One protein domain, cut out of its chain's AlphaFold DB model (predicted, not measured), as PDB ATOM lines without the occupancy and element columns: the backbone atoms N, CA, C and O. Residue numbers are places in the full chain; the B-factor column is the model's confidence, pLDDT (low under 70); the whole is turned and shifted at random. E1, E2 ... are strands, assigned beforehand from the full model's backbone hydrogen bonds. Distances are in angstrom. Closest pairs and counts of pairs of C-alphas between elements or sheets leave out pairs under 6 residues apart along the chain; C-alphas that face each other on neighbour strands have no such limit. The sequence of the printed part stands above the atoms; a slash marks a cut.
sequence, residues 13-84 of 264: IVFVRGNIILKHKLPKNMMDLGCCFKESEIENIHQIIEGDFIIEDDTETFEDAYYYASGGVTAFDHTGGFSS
ATOM      1  N   ILE A  13     -14.030 -20.873 -46.826       95.19
ATOM      2  CA  ILE A  13     -15.209 -21.417 -47.500       95.19
ATOM      3  C   ILE A  13     -15.099 -22.937 -47.551       95.19
ATOM      4  O   ILE A  13     -14.162 -23.478 -48.137       95.19
ATOM      5  N   VAL A  14     -16.064 -23.618 -46.940       96.69
ATOM      6  CA  VAL A  14     -16.255 -25.064 -47.051       96.69
ATOM      7  C   VAL A  14     -17.376 -25.304 -48.054       96.69
ATOM      8  O   VAL A  14     -18.531 -24.962 -47.803       96.69
ATOM      9  N   PHE A  15     -17.040 -25.871 -49.209       97.56
ATOM     10  CA  PHE A  15     -18.007 -26.149 -50.264       97.56
ATOM     11  C   PHE A  15     -18.459 -27.611 -50.219       97.56
ATOM     12  O   PHE A  15     -17.637 -28.525 -50.186       97.56
ATOM     13  N   VAL A  16     -19.768 -27.848 -50.237       98.19
ATOM     14  CA  VAL A  16     -20.381 -29.176 -50.158       98.19
ATOM     15  C   VAL A  16     -21.008 -29.528 -51.510       98.19
ATOM     16  O   VAL A  16     -21.992 -28.920 -51.953       98.19
ATOM     17  N   ARG A  17     -20.463 -30.550 -52.179       97.88
ATOM     18  CA  ARG A  17     -21.013 -31.145 -53.411       97.88
ATOM     19  C   ARG A  17     -22.168 -32.100 -53.091       97.88
ATOM     20  O   ARG A  17     -22.130 -33.291 -53.388       97.88
ATOM     21  N   GLY A  18     -23.187 -31.552 -52.447       97.44
ATOM     22  CA  GLY A  18     -24.376 -32.242 -51.973       97.44
ATOM     23  C   GLY A  18     -25.215 -31.293 -51.130       97.44
ATOM     24  O   GLY A  18     -25.145 -30.074 -51.308       97.44
ATOM     25  N   ASN A  19     -26.004 -31.846 -50.217       98.06
ATOM     26  CA  ASN A  19     -26.811 -31.082 -49.271       98.06
ATOM     27  C   ASN A  19     -26.075 -30.897 -47.937       98.06
ATOM     28  O   ASN A  19     -25.304 -31.759 -47.523       98.06
ATOM     29  N   ILE A  20     -26.368 -29.811 -47.222       97.62
ATOM     30  CA  ILE A  20     -26.024 -29.670 -45.802       97.62
ATOM     31  C   ILE A  20     -27.251 -30.038 -44.972       97.62
ATOM     32  O   ILE A  20     -28.350 -29.517 -45.180       97.62
ATOM     33  N   ILE A  21     -27.065 -30.939 -44.016       96.12
ATOM     34  CA  ILE A  21     -28.127 -31.476 -43.173       96.12
ATOM     35  C   ILE A  21     -27.802 -31.169 -41.715       96.12
ATOM     36  O   ILE A  21     -26.846 -31.703 -41.158       96.12
ATOM     37  N   LEU A  22     -28.622 -30.348 -41.067       95.75
ATOM     38  CA  LEU A  22     -28.442 -29.981 -39.664       95.75
ATOM     39  C   LEU A  22     -29.204 -30.947 -38.747       95.75
ATOM     40  O   LEU A  22     -30.427 -31.087 -38.850       95.75
ATOM     41  N   LYS A  23     -28.471 -31.594 -37.834       94.56
ATOM     42  CA  LYS A  23     -29.006 -32.471 -36.775       94.56
ATOM     43  C   LYS A  23     -28.500 -32.129 -35.371       94.56
ATOM     44  O   LYS A  23     -28.905 -32.770 -34.403       94.56
ATOM     45  N   HIS A  24     -27.625 -31.137 -35.256       93.19
ATOM     46  CA  HIS A  24     -27.102 -30.669 -33.979       93.19
ATOM     47  C   HIS A  24     -28.192 -30.021 -33.103       93.19
ATOM     48  O   HIS A  24     -29.068 -29.293 -33.577       93.19
ATOM     49  N   LYS A  25     -28.091 -30.250 -31.797       91.31
ATOM     50  CA  LYS A  25     -28.893 -29.626 -30.739       91.31
ATOM     51  C   LYS A  25     -28.099 -28.579 -29.968       91.31
ATOM     52  O   LYS A  25     -28.692 -27.670 -29.391       91.31
ATOM     53  N   LEU A  26     -26.773 -28.689 -29.957       89.31
ATOM     54  CA  LEU A  26     -25.878 -27.695 -29.373       89.31
ATOM     55  C   LEU A  26     -25.497 -26.631 -30.415       89.31
ATOM     56  O   LEU A  26     -25.419 -26.956 -31.601       89.31
ATOM     57  N   PRO A  27     -25.263 -25.368 -30.013       89.56
ATOM     58  CA  PRO A  27     -24.821 -24.331 -30.940       89.56
ATOM     59  C   PRO A  27     -23.520 -24.711 -31.651       89.56
ATOM     60  O   PRO A  27     -22.588 -25.213 -31.019       89.56
ATOM     61  N   LYS A  28     -23.441 -24.449 -32.960       92.88
ATOM     62  CA  LYS A  28     -22.227 -24.675 -33.762       92.88
ATOM     63  C   LYS A  28     -21.480 -23.377 -34.047       92.88
ATOM     64  O   LYS A  28     -22.065 -22.301 -34.119       92.88
ATOM     65  N   ASN A  29     -20.175 -23.495 -34.240       92.19
ATOM     66  CA  ASN A  29     -19.312 -22.376 -34.595       92.19
ATOM     67  C   ASN A  29     -19.239 -22.239 -36.119       92.19
ATOM     68  O   ASN A  29     -18.690 -23.131 -36.757       92.19
ATOM     69  N   MET A  30     -19.818 -21.188 -36.701       93.25
ATOM     70  CA  MET A  30     -19.793 -20.917 -38.152       93.25
ATOM     71  C   MET A  30     -20.250 -19.488 -38.460       93.25
ATOM     72  O   MET A  30     -20.968 -18.889 -37.657       93.25
ATOM     73  N   MET A  31     -19.831 -18.976 -39.620       92.94
ATOM     74  CA  MET A  31     -20.175 -17.648 -40.140       92.94
ATOM     75  C   MET A  31     -21.461 -17.615 -40.951       92.94
ATOM     76  O   MET A  31     -22.161 -16.612 -40.916       92.94
ATOM     77  N   ASP A  32     -21.757 -18.642 -41.739       92.31
ATOM     78  CA  ASP A  32     -23.024 -18.704 -42.468       92.31
ATOM     79  C   ASP A  32     -23.243 -20.076 -43.104       92.31
ATOM     80  O   ASP A  32     -22.304 -20.865 -43.281       92.31
ATOM     81  N   LEU A  33     -24.489 -20.307 -43.510       94.19
ATOM     82  CA  LEU A  33     -24.920 -21.428 -44.324       94.19
ATOM     83  C   LEU A  33     -25.562 -20.920 -45.612       94.19
ATOM     84  O   LEU A  33     -26.485 -20.110 -45.600       94.19
ATOM     85  N   GLY A  34     -25.125 -21.472 -46.735       94.62
ATOM     86  CA  GLY A  34     -25.668 -21.164 -48.052       94.62
ATOM     87  C   GLY A  34     -26.052 -22.427 -48.807       94.62
ATOM     88  O   GLY A  34     -25.449 -23.482 -48.618       94.62
ATOM     89  N   CYS A  35     -27.050 -22.333 -49.680       96.31
ATOM     90  CA  CYS A  35     -27.487 -23.443 -50.521       96.31
ATOM     91  C   CYS A  35     -27.646 -23.013 -51.977       96.31
ATOM     92  O   CYS A  35     -27.712 -21.822 -52.277       96.31
ATOM     93  N   CYS A  36     -27.727 -24.001 -52.865       96.44
ATOM     94  CA  CYS A  36     -27.900 -23.825 -54.304       96.44
ATOM     95  C   CYS A  36     -26.777 -23.015 -54.980       96.44
ATOM     96  O   CYS A  36     -27.008 -22.390 -56.017       96.44
ATOM     97  N   PHE A  37     -25.564 -23.024 -54.421       96.50
ATOM     98  CA  PHE A  37     -24.404 -22.353 -55.011       96.50
ATOM     99  C   PHE A  37     -23.763 -23.210 -56.105       96.50
ATOM    100  O   PHE A  37     -23.659 -24.432 -55.979       96.50
ATOM    101  N   LYS A  38     -23.250 -22.583 -57.169       95.31
ATOM    102  CA  LYS A  38     -22.370 -23.287 -58.110       95.31
ATOM    103  C   LYS A  38     -20.930 -23.140 -57.654       95.31
ATOM    104  O   LYS A  38     -20.475 -22.030 -57.414       95.31
ATOM    105  N   GLU A  39     -20.185 -24.239 -57.625       93.94
ATOM    106  CA  GLU A  39     -18.766 -24.217 -57.243       93.94
ATOM    107  C   GLU A  39     -17.949 -23.223 -58.077       93.94
ATOM    108  O   GLU A  39     -17.102 -22.520 -57.548       93.94
ATOM    109  N   SER A  40     -18.255 -23.109 -59.374       93.38
ATOM    110  CA  SER A  40     -17.588 -22.175 -60.289       93.38
ATOM    111  C   SER A  40     -17.790 -20.695 -59.945       93.38
ATOM    112  O   SER A  40     -17.097 -19.853 -60.501       93.38
ATOM    113  N   GLU A  41     -18.776 -20.372 -59.106       92.06
ATOM    114  CA  GLU A  41     -19.082 -19.010 -58.645       92.06
ATOM    115  C   GLU A  41     -18.395 -18.700 -57.303       92.06
ATOM    116  O   GLU A  41     -18.480 -17.575 -56.816       92.06
ATOM    117  N   ILE A  42     -17.714 -19.684 -56.704       91.00
ATOM    118  CA  ILE A  42     -17.053 -19.559 -55.409       91.00
ATOM    119  C   ILE A  42     -15.541 -19.489 -55.610       91.00
ATOM    120  O   ILE A  42     -14.893 -20.440 -56.048       91.00
ATOM    121  N   GLU A  43     -14.959 -18.358 -55.234       89.75
ATOM    122  CA  GLU A  43     -13.511 -18.175 -55.219       89.75
ATOM    123  C   GLU A  43     -12.911 -18.644 -53.885       89.75
ATOM    124  O   GLU A  43     -13.546 -18.550 -52.837       89.75
ATOM    125  N   ASN A  44     -11.655 -19.106 -53.903       90.25
ATOM    126  CA  ASN A  44     -10.865 -19.422 -52.700       90.25
ATOM    127  C   ASN A  44     -11.496 -20.461 -51.747       90.25
ATOM    128  O   ASN A  44     -11.485 -20.294 -50.526       90.25
ATOM    129  N   ILE A  45     -12.015 -21.564 -52.294       94.75
ATOM    130  CA  ILE A  45     -12.532 -22.685 -51.496       94.75
ATOM    131  C   ILE A  45     -11.409 -23.274 -50.630       94.75
ATOM    132  O   ILE A  45     -10.384 -23.731 -51.137       94.75
ATOM    133  N   HIS A  46     -11.622 -23.289 -49.314       95.88
ATOM    134  CA  HIS A  46     -10.692 -23.856 -48.339       95.88
ATOM    135  C   HIS A  46     -10.760 -25.387 -48.314       95.88
ATOM    136  O   HIS A  46      -9.734 -26.057 -48.219       95.88
ATOM    137  N   GLN A  47     -11.972 -25.938 -48.398       96.06
ATOM    138  CA  GLN A  47     -12.220 -27.375 -48.345       96.06
ATOM    139  C   GLN A  47     -13.437 -27.738 -49.197       96.06
ATOM    140  O   GLN A  47     -14.435 -27.021 -49.183       96.06
ATOM    141  N   ILE A  48     -13.367 -28.876 -49.892       97.19
ATOM    142  CA  ILE A  48     -14.510 -29.489 -50.579       97.19
ATOM    143  C   ILE A  48     -14.922 -30.759 -49.829       97.19
ATOM    144  O   ILE A  48     -14.071 -31.573 -49.470       97.19
ATOM    145  N   ILE A  49     -16.224 -30.923 -49.604       97.50
ATOM    146  CA  ILE A  49     -16.845 -32.140 -49.071       97.50
ATOM    147  C   ILE A  49     -17.692 -32.762 -50.185       97.50
ATOM    148  O   ILE A  49     -18.563 -32.101 -50.748       97.50
ATOM    149  N   GLU A  50     -17.425 -34.025 -50.511       97.94
ATOM    150  CA  GLU A  50     -18.182 -34.784 -51.513       97.94
ATOM    151  C   GLU A  50     -19.419 -35.436 -50.884       97.94
ATOM    152  O   GLU A  50     -19.310 -36.119 -49.864       97.94
ATOM    153  N   GLY A  51     -20.581 -35.275 -51.524       97.38
ATOM    154  CA  GLY A  51     -21.852 -35.813 -51.039       97.38
ATOM    155  C   GLY A  51     -22.514 -34.954 -49.959       97.38
ATOM    156  O   GLY A  51     -22.171 -33.788 -49.763       97.38
ATOM    157  N   ASP A  52     -23.512 -35.528 -49.287       97.50
ATOM    158  CA  ASP A  52     -24.261 -34.834 -48.237       97.50
ATOM    159  C   ASP A  52     -23.418 -34.684 -46.961       97.50
ATOM    160  O   ASP A  52     -22.864 -35.657 -46.444       97.50
ATOM    161  N   PHE A  53     -23.361 -33.466 -46.419       97.31
ATOM    162  CA  PHE A  53     -22.660 -33.142 -45.182       97.31
ATOM    163  C   PHE A  53     -23.649 -33.021 -44.024       97.31
ATOM    164  O   PHE A  53     -24.493 -32.124 -43.999       97.31
ATOM    165  N   ILE A  54     -23.548 -33.925 -43.051       96.25
ATOM    166  CA  ILE A  54     -24.406 -33.931 -41.864       96.25
ATOM    167  C   ILE A  54     -23.659 -33.255 -40.712       96.25
ATOM    168  O   ILE A  54     -22.586 -33.709 -40.327       96.25
ATOM    169  N   ILE A  55     -24.238 -32.186 -40.159       95.19
ATOM    170  CA  ILE A  55     -23.707 -31.478 -38.991       95.19
ATOM    171  C   ILE A  55     -24.443 -31.961 -37.740       95.19
ATOM    172  O   ILE A  55     -25.601 -31.601 -37.495       95.19
ATOM    173  N   GLU A  56     -23.740 -32.759 -36.944       94.81
ATOM    174  CA  GLU A  56     -24.152 -33.282 -35.642       94.81
ATOM    175  C   GLU A  56     -23.442 -32.534 -34.493       94.81
ATOM    176  O   GLU A  56     -22.632 -31.619 -34.700       94.81
ATOM    177  N   ASP A  57     -23.771 -32.875 -33.244       93.19
ATOM    178  CA  ASP A  57     -23.234 -32.180 -32.063       93.19
ATOM    179  C   ASP A  57     -21.704 -32.284 -31.963       93.19
ATOM    180  O   ASP A  57     -21.042 -31.306 -31.612       93.19
ATOM    181  N   ASP A  58     -21.138 -33.422 -32.357       93.88
ATOM    182  CA  ASP A  58     -19.701 -33.711 -32.353       93.88
ATOM    183  C   ASP A  58     -18.969 -33.256 -33.628       93.88
ATOM    184  O   ASP A  58     -17.741 -33.268 -33.666       93.88
ATOM    185  N   THR A  59     -19.695 -32.811 -34.660       93.88
ATOM    186  CA  THR A  59     -19.096 -32.370 -35.927       93.88
ATOM    187  C   THR A  59     -18.257 -31.116 -35.716       93.88
ATOM    188  O   THR A  59     -18.777 -30.085 -35.302       93.88
ATOM    189  N   GLU A  60     -16.966 -31.145 -36.012       92.31
ATOM    190  CA  GLU A  60     -16.137 -29.950 -35.860       92.31
ATOM    191  C   GLU A  60     -16.542 -28.865 -36.874       92.31
ATOM    192  O   GLU A  60     -16.688 -29.124 -38.071       92.31
ATOM    193  N   THR A  61     -16.749 -27.640 -36.387       93.31
ATOM    194  CA  THR A  61     -17.052 -26.466 -37.212       93.31
ATOM    195  C   THR A  61     -16.242 -25.265 -36.729       93.31
ATOM    196  O   THR A  61     -15.809 -25.230 -35.574       93.31
ATOM    197  N   PHE A  62     -16.025 -24.274 -37.596       92.31
ATOM    198  CA  PHE A  62     -15.105 -23.169 -37.315       92.31
ATOM    199  C   PHE A  62     -15.793 -21.808 -37.341       92.31
ATOM    200  O   PHE A  62     -16.551 -21.508 -38.257       92.31
ATOM    201  N   GLU A  63     -15.473 -20.948 -36.371       91.12
ATOM    202  CA  GLU A  63     -16.054 -19.600 -36.269       91.12
ATOM    203  C   GLU A  63     -15.721 -18.706 -37.472       91.12
ATOM    204  O   GLU A  63     -16.443 -17.750 -37.708       91.12
ATOM    205  N   ASP A  64     -14.678 -19.015 -38.246       92.44
ATOM    206  CA  ASP A  64     -14.260 -18.289 -39.452       92.44
ATOM    207  C   ASP A  64     -14.740 -18.938 -40.769       92.44
ATOM    208  O   ASP A  64     -14.270 -18.574 -41.851       92.44
ATOM    209  N   ALA A  65     -15.648 -19.922 -40.698       94.38
ATOM    210  CA  ALA A  65     -16.064 -20.716 -41.852       94.38
ATOM    211  C   ALA A  65     -17.496 -20.441 -42.335       94.38
ATOM    212  O   ALA A  65     -18.453 -20.468 -41.563       94.38
ATOM    213  N   TYR A  66     -17.627 -20.273 -43.649       94.62
ATOM    214  CA  TYR A  66     -18.877 -20.262 -44.402       94.62
ATOM    215  C   TYR A  66     -19.065 -21.630 -45.056       94.62
ATOM    216  O   TYR A  66     -18.147 -22.123 -45.716       94.62
ATOM    217  N   TYR A  67     -20.239 -22.238 -44.899       96.25
ATOM    218  CA  TYR A  67     -20.535 -23.539 -45.495       96.25
ATOM    219  C   TYR A  67     -21.565 -23.381 -46.607       96.25
ATOM    220  O   TYR A  67     -22.718 -23.030 -46.356       96.25
ATOM    221  N   TYR A  68     -21.156 -23.661 -47.841       97.19
ATOM    222  CA  TYR A  68     -22.003 -23.510 -49.020       97.19
ATOM    223  C   TYR A  68     -22.266 -24.855 -49.677       97.19
ATOM    224  O   TYR A  68     -21.340 -25.580 -50.025       97.19
ATOM    225  N   ALA A  69     -23.540 -25.180 -49.857       97.88
ATOM    226  CA  ALA A  69     -23.996 -26.382 -50.532       97.88
ATOM    227  C   ALA A  69     -24.341 -26.094 -51.996       97.88
ATOM    228  O   ALA A  69     -24.966 -25.080 -52.316       97.88
ATOM    229  N   SER A  70     -24.000 -27.037 -52.872       97.75
ATOM    230  CA  SER A  70     -24.550 -27.085 -54.235       97.75
ATOM    231  C   SER A  70     -26.002 -27.564 -54.268       97.75
ATOM    232  O   SER A  70     -26.769 -27.144 -55.134       97.75
ATOM    233  N   GLY A  71     -26.390 -28.411 -53.310       97.44
ATOM    234  CA  GLY A  71     -27.771 -28.788 -53.027       97.44
ATOM    235  C   GLY A  71     -28.437 -27.849 -52.018       97.44
ATOM    236  O   GLY A  71     -28.129 -26.661 -51.950       97.44
ATOM    237  N   GLY A  72     -29.363 -28.385 -51.226       96.88
ATOM    238  CA  GLY A  72     -30.088 -27.659 -50.182       96.88
ATOM    239  C   GLY A  72     -29.345 -27.577 -48.843       96.88
ATOM    240  O   GLY A  72     -28.420 -28.343 -48.577       96.88
ATOM    241  N   VAL A  73     -29.807 -26.677 -47.972       95.94
ATOM    242  CA  VAL A  73     -29.524 -26.696 -46.528       95.94
ATOM    243  C   VAL A  73     -30.847 -26.975 -45.820       95.94
ATOM    244  O   VAL A  73     -31.795 -26.206 -45.969       95.94
ATOM    245  N   THR A  74     -30.921 -28.066 -45.058       94.69
ATOM    246  CA  THR A  74     -32.152 -28.488 -44.373       94.69
ATOM    247  C   THR A  74     -31.862 -28.832 -42.919       94.69
ATOM    248  O   THR A  74     -30.869 -29.490 -42.614       94.69
ATOM    249  N   ALA A  75     -32.759 -28.438 -42.018       91.06
ATOM    250  CA  ALA A  75     -32.768 -28.880 -40.629       91.06
ATOM    251  C   ALA A  75     -33.913 -29.875 -40.403       91.06
ATOM    252  O   ALA A  75     -35.031 -29.645 -40.866       91.06
ATOM    253  N   PHE A  76     -33.640 -30.974 -39.698       77.62
ATOM    254  CA  PHE A  76     -34.665 -31.979 -39.384       77.62
ATOM    255  C   PHE A  76     -35.531 -31.620 -38.160       77.62
ATOM    256  O   PHE A  76     -36.609 -32.188 -38.007       77.62
ATOM    257  N   ASP A  77     -35.075 -30.699 -37.305       75.44
ATOM    258  CA  ASP A  77     -35.740 -30.257 -36.067       75.44
ATOM    259  C   ASP A  77     -35.278 -28.824 -35.704       75.44
ATOM    260  O   ASP A  77     -34.491 -28.217 -36.439       75.44
ATOM    261  N   HIS A  78     -35.722 -28.281 -34.566       78.12
ATOM    262  CA  HIS A  78     -35.126 -27.091 -33.957       78.12
ATOM    263  C   HIS A  78     -33.642 -27.342 -33.648       78.12
ATOM    264  O   HIS A  78     -33.299 -28.139 -32.773       78.12
ATOM    265  N   THR A  79     -32.757 -26.664 -34.378       83.88
ATOM    266  CA  THR A  79     -31.309 -26.781 -34.185       83.88
ATOM    267  C   THR A  79     -30.840 -25.931 -33.010       83.88
ATOM    268  O   THR A  79     -31.505 -24.975 -32.605       83.88
ATOM    269  N   GLY A  80     -29.642 -26.222 -32.499       80.31
ATOM    270  CA  GLY A  80     -28.982 -25.369 -31.502       80.31
ATOM    271  C   GLY A  80     -28.569 -23.982 -32.017       80.31
ATOM    272  O   GLY A  80     -27.990 -23.204 -31.262       80.31
ATOM    273  N   GLY A  81     -28.829 -23.674 -33.292       86.94
ATOM    274  CA  GLY A  81     -28.331 -22.486 -33.977       86.94
ATOM    275  C   GLY A  81     -26.815 -22.496 -34.186       86.94
ATOM    276  O   GLY A  81     -26.116 -23.476 -33.917       86.94
ATOM    277  N   PHE A  82     -26.296 -21.381 -34.673       87.81
ATOM    278  CA  PHE A  82     -24.865 -21.172 -34.810       87.81
ATOM    279  C   PHE A  82     -24.462 -19.798 -34.302       87.81
ATOM    280  O   PHE A  82     -25.288 -18.911 -34.102       87.81
ATOM    281  N   SER A  83     -23.171 -19.648 -34.043       88.56
ATOM    282  CA  SER A  83     -22.598 -18.394 -33.589       88.56
ATOM    283  C   SER A  83     -21.141 -18.293 -34.008       88.56
ATOM    284  O   SER A  83     -20.441 -19.296 -34.117       88.56
ATOM    285  N   SER A  84     -20.690 -17.066 -34.198       92.12
ATOM    286  CA  SER A  84     -19.300 -16.735 -34.447       92.12
ATOM    287  C   SER A  84     -18.965 -15.455 -33.704       92.12
ATOM    288  O   SER A  84     -19.793 -14.541 -33.638       92.12
TER     289      SER A  84
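This is residues 13 to 84 of the 264 residues of the protein "HEPN_RiboL-PSP domain-containing protein" of Porphyromonadaceae bacterium (UniProt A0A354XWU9). What shape? With little regular structure, stacked turns E4-E5, E1-E2 and E6-E7 make a V of two all-parallel sheets, E3-E6-E1-E4 and E5-E2-E7. What builds it? 72 residues are printed, with strands E1 to E7, holding 28, and no named helix: all strand. It is compact, radius of gyration of the C-alphas 11.3 A, spans 32 by 22 by 15 A.

Where are the strands? E1 is residues 13 to 17, C-alpha 13 at (-15.209, -21.417, -47.500); E2 20 to 22; E3 32 to 34; E4 45 to 50, 13.4 A long; E5 53 to 55; E6 65 to 69; E7 73 to 75. Where does E7 end? It ends at C-alpha 75, (-32.768, -28.880, -40.629).

How do E1 and E4 pair? They are parallel, N 15 and O 47 being 2.8 A apart. And E2 and E7? N 22 and O 74 are 2.9 A apart.

How wide? The farthest C-alphas, 25 and 40, are 32.5 A apart. Any cut? The printed part has none.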